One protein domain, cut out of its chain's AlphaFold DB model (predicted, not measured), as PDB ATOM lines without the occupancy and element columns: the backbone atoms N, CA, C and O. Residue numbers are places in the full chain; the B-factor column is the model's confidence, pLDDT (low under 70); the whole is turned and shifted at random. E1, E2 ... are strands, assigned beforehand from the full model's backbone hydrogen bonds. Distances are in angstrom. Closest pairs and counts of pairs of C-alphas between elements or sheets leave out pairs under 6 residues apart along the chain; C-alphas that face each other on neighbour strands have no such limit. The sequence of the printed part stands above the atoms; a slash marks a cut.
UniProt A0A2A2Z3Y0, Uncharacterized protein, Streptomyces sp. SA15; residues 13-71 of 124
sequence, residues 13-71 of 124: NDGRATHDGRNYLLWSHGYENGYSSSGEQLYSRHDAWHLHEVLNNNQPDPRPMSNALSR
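AT A GLANCE: This is residues 13 to 71 of the 124 residues of an uncharacterized protein of Streptomyces sp. SA15 (UniProt A0A2A2Z3Y0). A small three-stranded sheet, E1, E2 and E5, continues at one end into a thin two-stranded arm, the hairpin E3 and E4, and this arm makes much of the length. After E5 a stretch with no named element, residues 55 to 71, loops back past the sheet. The printed part has 59 residues, with no named helix and five named strands in the order E1, E2, E3, E4, E5; the larger sheet has the order E1, E2, E5, and both sheets are antiparallel. The class is all strand, though under half of the residues, 26 of 59, are in named elements. The whole is loose, with a radius of gyration of the C-alphas of 14.2 A, and spans 48 by 24 by 19 A.

IN THESE COORDINATES: The printed part begins at Asn 13. E1 is residues 16 to 19, 10.3 A from first to last C-alpha, with C-alpha 16 at (101.927, -2.453, 58.746). E2, residues 22 to 29, is the longest strand by residues and measures 21.5 A. E3 is residues 32 to 35, 8.5 A long, and ends with C-alpha 35 at (119.537, 11.158, 36.264). E4 is residues 41 to 43, 6.2 A long. E5 is residues 48 to 54, 18.2 A long, and ends with C-alpha 54 at (100.747, 6.168, 60.938).

HOW THE PARTS SIT: In the larger sheet E2 is the inner strand, and E1 and E5 are the edge strands. E1 and E2 form a hairpin, antiparallel at 148 degrees; N 17 and O 24 are within hydrogen-bond range at 3.0 A, and N 24 and O 17 at 2.8 A. E2 and E5 are antiparallel at 151 degrees; the C-alphas of Ser 28 and Trp 49 face each other at 4.3 A, and N 25 and O 52 are within hydrogen-bond range at 2.9 A. E2 runs on into E3 across a break of 2 residues, at 32 degrees. E3 and E4 form the second hairpin, antiparallel at 151 degrees, with N 42 and O 34 within hydrogen-bond range at 2.9 A. E3 and E5 are apart, and so are E2 and E4.

THE WHOLE: The two C-alphas farthest apart, those of Asp 20 and Ser 38, are 48.7 A from each other. The printed part has no cut, and the four links between the strands are tight. The C-alphas of residues 55 to 71 lie 8 to 18 A from the mean of the C-alphas. The mean pLDDT of the printed part is 83.4; residues 31 to 37 and 39 to 46 are under 70, and the means of E3 and E4 are 59 and 55.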
ATOM      1  N   ASN A  13     101.568  -7.072  58.946       92.06
ATOM      2  CA  ASN A  13     100.758  -7.378  57.769       92.06
ATOM      3  C   ASN A  13     101.072  -6.364  56.666       92.06
ATOM      4  O   ASN A  13     100.820  -5.176  56.850       92.06
ATOM      5  N   ASP A  14     101.673  -6.815  55.564       87.94
ATOM      6  CA  ASP A  14     102.088  -5.965  54.436       87.94
ATOM      7  C   ASP A  14     102.859  -4.702  54.859       87.94
ATOM      8  O   ASP A  14     102.598  -3.586  54.418       87.94
ATOM      9  N   GLY A  15     103.811  -4.877  55.780       91.00
ATOM     10  CA  GLY A  15     104.626  -3.784  56.312       91.00
ATOM     11  C   GLY A  15     103.914  -2.898  57.335       91.00
ATOM     12  O   GLY A  15     104.542  -1.988  57.859       91.00
ATOM     13  N   ARG A  16     102.653  -3.160  57.682       95.44
ATOM     14  CA  ARG A  16     101.927  -2.453  58.746       95.44
ATOM     15  C   ARG A  16     101.880  -3.263  60.030       95.44
ATOM     16  O   ARG A  16     101.806  -4.488  59.989       95.44
ATOM     17  N   ALA A  17     101.882  -2.579  61.164       96.81
ATOM     18  CA  ALA A  17     101.693  -3.190  62.472       96.81
ATOM     19  C   ALA A  17     100.942  -2.249  63.414       96.81
ATOM     20  O   ALA A  17     100.987  -1.032  63.250       96.81
ATOM     21  N   THR A  18     100.298  -2.821  64.427       95.75
ATOM     22  CA  THR A  18      99.678  -2.074  65.524       95.75
ATOM     23  C   THR A  18     100.242  -2.587  66.841       95.75
ATOM     24  O   THR A  18     100.309  -3.799  67.056       95.75
ATOM     25  N   HIS A  19     100.649  -1.674  67.717       95.56
ATOM     26  CA  HIS A  19     101.148  -1.987  69.054       95.56
ATOM     27  C   HIS A  19     100.797  -0.840  70.004       95.56
ATOM     28  O   HIS A  19     100.909   0.320  69.619       95.56
ATOM     29  N   ASP A  20     100.312  -1.164  71.205       93.38
ATOM     30  CA  ASP A  20      99.925  -0.195  72.243       93.38
ATOM     31  C   ASP A  20      99.039   0.964  71.740       93.38
ATOM     32  O   ASP A  20      99.212   2.129  72.092       93.38
ATOM     33  N   GLY A  21      98.075   0.640  70.868       93.31
ATOM     34  CA  GLY A  21      97.129   1.609  70.300       93.31
ATOM     35  C   GLY A  21      97.706   2.521  69.212       93.31
ATOM     36  O   GLY A  21      96.984   3.372  68.697       93.31
ATOM     37  N   ARG A  22      98.975   2.340  68.827       95.88
ATOM     38  CA  ARG A  22      99.638   3.080  67.748       95.88
ATOM     39  C   ARG A  22      99.809   2.214  66.514       95.88
ATOM     40  O   ARG A  22      99.966   0.996  66.605       95.88
ATOM     41  N   ASN A  23      99.785   2.861  65.356       97.38
ATOM     42  CA  ASN A  23      99.930   2.215  64.062       97.38
ATOM     43  C   ASN A  23     101.285   2.559  63.456       97.38
ATOM     44  O   ASN A  23     101.744   3.696  63.531       97.38
ATOM     45  N   TYR A  24     101.900   1.571  62.825       97.81
ATOM     46  CA  TYR A  24     103.243   1.654  62.280       97.81
ATOM     47  C   TYR A  24     103.259   1.173  60.838       97.81
ATOM     48  O   TYR A  24     102.497   0.279  60.458       97.81
ATOM     49  N   LEU A  25     104.159   1.746  60.047       97.31
ATOM     50  CA  LEU A  25     104.400   1.366  58.664       97.31
ATOM     51  C   LEU A  25     105.903   1.245  58.412       97.31
ATOM     52  O   LEU A  25     106.670   2.166  58.682       97.31
ATOM     53  N   LEU A  26     106.309   0.118  57.844       95.31
ATOM     54  CA  LEU A  26     107.567  -0.018  57.133       95.31
ATOM     55  C   LEU A  26     107.386   0.557  55.740       95.31
ATOM     56  O   LEU A  26     106.578   0.058  54.958       95.31
ATOM     57  N   TRP A  27     108.169   1.578  55.431       92.69
ATOM     58  CA  TRP A  27     108.168   2.217  54.127       92.69
ATOM     59  C   TRP A  27     109.580   2.189  53.551       92.69
ATOM     60  O   TRP A  27     110.541   2.596  54.205       92.69
ATOM     61  N   SER A  28     109.718   1.653  52.341       89.94
ATOM     62  CA  SER A  28     110.957   1.708  51.575       89.94
ATOM     63  C   SER A  28     111.185   3.120  51.044       89.94
ATOM     64  O   SER A  28     110.382   3.629  50.260       89.94
ATOM     65  N   HIS A  29     112.285   3.746  51.453       85.69
ATOM     66  CA  HIS A  29     112.737   4.997  50.855       85.69
ATOM     67  C   HIS A  29     113.645   4.655  49.686       85.69
ATOM     68  O   HIS A  29     114.701   4.051  49.885       85.69
ATOM     69  N   GLY A  30     113.231   5.039  48.481       70.56
ATOM     70  CA  GLY A  30     114.132   5.080  47.343       70.56
ATOM     71  C   GLY A  30     115.045   6.283  47.485       70.56
ATOM     72  O   GLY A  30     114.573   7.417  47.541       70.56
ATOM     73  N   TYR A  31     116.351   6.054  47.575       62.44
ATOM     74  CA  TYR A  31     117.306   7.152  47.475       62.44
ATOM     75  C   TYR A  31     117.408   7.568  46.003       62.44
ATOM     76  O   TYR A  31     117.543   6.723  45.118       62.44
ATOM     77  N   GLU A  32     117.309   8.861  45.716       57.78
ATOM     78  CA  GLU A  32     117.515   9.382  44.366       57.78
ATOM     79  C   GLU A  32     119.009   9.292  44.022       57.78
ATOM     80  O   GLU A  32     119.847   9.833  44.742       57.78
ATOM     81  N   ASN A  33     119.359   8.591  42.940       55.78
ATOM     82  CA  ASN A  33     120.750   8.446  42.488       55.78
ATOM     83  C   ASN A  33     121.060   9.345  41.274       55.78
ATOM     84  O   ASN A  33     121.972   9.054  40.499       55.78
ATOM     85  N   GLY A  34     120.316  10.443  41.112       57.66
ATOM     86  CA  GLY A  34     120.453  11.373  39.991       57.66
ATOM     87  C   GLY A  34     119.710  10.923  38.729       57.66
ATOM     88  O   GLY A  34     118.776  10.126  38.790       57.66
ATOM     89  N   TYR A  35     120.122  11.453  37.576       63.06
ATOM     90  CA  TYR A  35     119.537  11.158  36.264       63.06
ATOM     91  C   TYR A  35     120.520  10.349  35.405       63.06
ATOM     92  O   TYR A  35     121.736  10.520  35.508       63.06
ATOM     93  N   SER A  36     120.008   9.464  34.553       62.22
ATOM     94  CA  SER A  36     120.797   8.753  33.547       62.22
ATOM     95  C   SER A  36     121.338   9.734  32.498       62.22
ATOM     96  O   SER A  36     120.861  10.861  32.365       62.22
ATOM     97  N   SER A  37     122.289   9.290  31.671       65.06
ATOM     98  CA  SER A  37     122.752  10.061  30.505       65.06
ATOM     99  C   SER A  37     121.653  10.321  29.461       65.06
ATOM    100  O   SER A  37     121.849  11.151  28.580       65.06
ATOM    101  N   SER A  38     120.515   9.620  29.546       74.62
ATOM    102  CA  SER A  38     119.311   9.850  28.734       74.62
ATOM    103  C   SER A  38     118.279  10.765  29.410       74.62
ATOM    104  O   SER A  38     117.214  10.988  28.843       74.62
ATOM    105  N   GLY A  39     118.577  11.312  30.595       61.62
ATOM    106  CA  GLY A  39     117.673  12.198  31.334       61.62
ATOM    107  C   GLY A  39     116.556  11.477  32.094       61.62
ATOM    108  O   GLY A  39     115.656  12.132  32.612       61.62
ATOM    109  N   GLU A  40     116.602  10.147  32.193       65.12
ATOM    110  CA  GLU A  40     115.657   9.378  33.006       65.12
ATOM    111  C   GLU A  40     116.063   9.422  34.478       65.12
ATOM    112  O   GLU A  40     117.243   9.317  34.814       65.12
ATOM    113  N   GLN A  41     115.089   9.565  35.374       58.12
ATOM    114  CA  GLN A  41     115.349   9.575  36.810       58.12
ATOM    115  C   GLN A  41     115.810   8.182  37.267       58.12
ATOM    116  O   GLN A  41     115.089   7.194  37.114       58.12
ATOM    117  N   LEU A  42     117.021   8.093  37.823       53.31
ATOM    118  CA  LEU A  42     117.580   6.846  38.332       53.31
ATOM    119  C   LEU A  42     117.175   6.670  39.794       53.31
ATOM    120  O   LEU A  42     117.782   7.228  40.713       53.31
ATOM    121  N   TYR A  43     116.172   5.830  40.017       52.88
ATOM    122  CA  TYR A  43     115.886   5.318  41.350       52.88
ATOM    123  C   TYR A  43     117.017   4.381  41.788       52.88
ATOM    124  O   TYR A  43     117.427   3.471  41.059       52.88
ATOM    125  N   SER A  44     117.573   4.618  42.977       53.03
ATOM    126  CA  SER A  44     118.609   3.759  43.538       53.03
ATOM    127  C   SER A  44     118.065   2.361  43.800       53.03
ATOM    128  O   SER A  44     117.093   2.189  44.517       53.03
ATOM    129  N   ARG A  45     118.792   1.334  43.363       49.62
ATOM    130  CA  ARG A  45     118.637  -0.074  43.796       49.62
ATOM    131  C   ARG A  45     118.858  -0.308  45.307       49.62
ATOM    132  O   ARG A  45     119.065  -1.444  45.736       49.62
ATOM    133  N   HIS A  46     118.967   0.754  46.101       59.25
ATOM    134  CA  HIS A  46     119.309   0.727  47.519       59.25
ATOM    135  C   HIS A  46     118.159   1.206  48.394       59.25
ATOM    136  O   HIS A  46     118.412   1.852  49.409       59.25
ATOM    137  N   ASP A  47     116.932   0.844  48.030       73.94
ATOM    138  CA  ASP A  47     115.768   1.011  48.888       73.94
ATOM    139  C   ASP A  47     116.059   0.428  50.273       73.94
ATOM    140  O   ASP A  47     116.361  -0.762  50.434       73.94
ATOM    141  N   ALA A  48     116.015   1.293  51.281       88.12
ATOM    142  CA  ALA A  48     116.096   0.891  52.671       88.12
ATOM    143  C   ALA A  48     114.728   1.076  53.313       88.12
ATOM    144  O   ALA A  48     114.007   2.026  53.024       88.12
ATOM    145  N   TRP A  49     114.364   0.146  54.185       92.62
ATOM    146  CA  TRP A  49     113.125   0.227  54.934       92.62
ATOM    147  C   TRP A  49     113.320   1.101  56.168       92.62
ATOM    148  O   TRP A  49     114.252   0.888  56.952       92.62
ATOM    149  N   HIS A  50     112.406   2.044  56.345       94.94
ATOM    150  CA  HIS A  50     112.306   2.920  57.501       94.94
ATOM    151  C   HIS A  50     111.007   2.640  58.248       94.94
ATOM    152  O   HIS A  50     110.003   2.255  57.644       94.94
ATOM    153  N   LEU A  51     111.024   2.836  59.564       97.31
ATOM    154  CA  LEU A  51     109.824   2.792  60.385       97.31
ATOM    155  C   LEU A  51     109.176   4.174  60.433       97.31
ATOM    156  O   LEU A  51     109.838   5.154  60.761       97.31
ATOM    157  N   HIS A  52     107.878   4.231  60.178       97.62
ATOM    158  CA  HIS A  52     107.039   5.413  60.324       97.62
ATOM    159  C   HIS A  52     105.896   5.132  61.296       97.62
ATOM    160  O   HIS A  52     105.373   4.016  61.342       97.62
ATOM    161  N   GLU A  53     105.478   6.159  62.029       96.94
ATOM    162  CA  GLU A  53     104.173   6.167  62.689       96.94
ATOM    163  C   GLU A  53     103.090   6.481  61.648       96.94
ATOM    164  O   GLU A  53     103.318   7.254  60.718       96.94
ATOM    165  N   VAL A  54     101.915   5.869  61.772       96.75
ATOM    166  CA  VAL A  54     100.747   6.168  60.938       96.75
ATOM    167  C   VAL A  54      99.828   7.101  61.715       96.75
ATOM    168  O   VAL A  54      99.344   6.759  62.794       96.75
ATOM    169  N   LEU A  55      99.582   8.277  61.145       94.62
ATOM    170  CA  LEU A  55      98.775   9.342  61.727       94.62
ATOM    171  C   LEU A  55      97.273   9.007  61.683       94.62
ATOM    172  O   LEU A  55      96.828   8.114  60.962       94.62
ATOM    173  N   ASN A  56      96.460   9.787  62.402       92.62
ATOM    174  CA  ASN A  56      95.002   9.590  62.494       92.62
ATOM    175  C   ASN A  56      94.271   9.646  61.140       92.62
ATOM    176  O   ASN A  56      93.191   9.082  60.997       92.62
ATOM    177  N   ASN A  57      94.853  10.306  60.137       93.19
ATOM    178  CA  ASN A  57      94.341  10.347  58.763       93.19
ATOM    179  C   ASN A  57      94.788   9.138  57.908       93.19
ATOM    180  O   ASN A  57      94.634   9.163  56.688       93.19
ATOM    181  N   ASN A  58      95.356   8.102  58.537       90.62
ATOM    182  CA  ASN A  58      95.884   6.877  57.929       90.62
ATOM    183  C   ASN A  58      97.059   7.085  56.947       90.62
ATOM    184  O   ASN A  58      97.403   6.176  56.183       90.62
ATOM    185  N   GLN A  59      97.696   8.257  56.979       93.88
ATOM    186  CA  GLN A  59      98.933   8.535  56.249       93.88
ATOM    187  C   GLN A  59     100.152   8.303  57.155       93.88
ATOM    188  O   GLN A  59     100.061   8.551  58.360       93.88
ATOM    189  N   PRO A  60     101.293   7.829  56.622       92.69
ATOM    190  CA  PRO A  60     102.532   7.790  57.394       92.69
ATOM    191  C   PRO A  60     103.002   9.212  57.732       92.69
ATOM    192  O   PRO A  60     102.922  10.103  56.884       92.69
ATOM    193  N   ASP A  61     103.521   9.430  58.945       93.81
ATOM    194  CA  ASP A  61     104.263  10.659  59.256       93.81
ATOM    195  C   ASP A  61     105.444  10.743  58.276       93.81
ATOM    196  O   ASP A  61     106.177   9.763  58.136       93.81
ATOM    197  N   PRO A  62     105.653  11.866  57.569       90.19
ATOM    198  CA  PRO A  62     106.762  11.997  56.625       90.19
ATOM    199  C   PRO A  62     108.141  11.834  57.283       90.19
ATOM    200  O   PRO A  62     109.109  11.499  56.602       90.19
ATOM    201  N   ARG A  63     108.256  12.052  58.598       92.44
ATOM    202  CA  ARG A  63     109.499  11.860  59.345       92.44
ATOM    203  C   ARG A  63     109.563  10.420  59.857       92.44
ATOM    204  O   ARG A  63     108.714  10.023  60.658       92.44
ATOM    205  N   PRO A  64     110.561   9.627  59.438       93.56
ATOM    206  CA  PRO A  64     110.710   8.282  59.958       93.56
ATOM    207  C   PRO A  64     111.073   8.327  61.447       93.56
ATOM    208  O   PRO A  64     111.860   9.159  61.896       93.56
ATOM    209  N   MET A  65     110.528   7.383  62.208       94.69
ATOM    210  CA  MET A  65     110.892   7.146  63.606       94.69
ATOM    211  C   MET A  65     112.304   6.568  63.742       94.69
ATOM    212  O   MET A  65     112.887   6.633  64.820       94.69
ATOM    213  N   SER A  66     112.835   5.970  62.671       93.56
ATOM    214  CA  SER A  66     114.126   5.292  62.655       93.56
ATOM    215  C   SER A  66     115.028   5.774  61.519       93.56
ATOM    216  O   SER A  66     114.575   6.196  60.453       93.56
ATOM    217  N   ASN A  67     116.333   5.570  61.691       89.69
ATOM    218  CA  ASN A  67     117.250   5.498  60.553       89.69
ATOM    219  C   ASN A  67     116.891   4.306  59.641       89.69
ATOM    220  O   ASN A  67     116.015   3.498  59.967       89.69
ATOM    221  N   ALA A  68     117.590   4.179  58.511       91.12
ATOM    222  CA  ALA A  68     117.482   3.018  57.631       91.12
ATOM    223  C   ALA A  68     117.721   1.720  58.424       91.12
ATOM    224  O   ALA A  68     118.783   1.546  59.021       91.12
ATOM    225  N   LEU A  69     116.735   0.819  58.441       92.31
ATOM    226  CA  LEU A  69     116.784  -0.400  59.253       92.31
ATOM    227  C   LEU A  69     117.480  -1.543  58.517       92.31
ATOM    228  O   LEU A  69     118.397  -2.172  59.029       92.31
ATOM    229  N   SER A  70     117.020  -1.848  57.307       90.44
ATOM    230  CA  SER A  70     117.637  -2.842  56.430       90.44
ATOM    231  C   SER A  70     117.081  -2.683  55.022       90.44
ATOM    232  O   SER A  70     115.991  -2.152  54.825       90.44
ATOM    233  N   ARG A  71     117.808  -3.203  54.036       88.19
ATOM    234  CA  ARG A  71     117.293  -3.400  52.671       88.19
ATOM    235  C   ARG A  71     116.401  -4.640  52.569       88.19
ATOM    236  O   ARG A  71     115.600  -4.768  51.653       88.19
TER     237      ARG A  71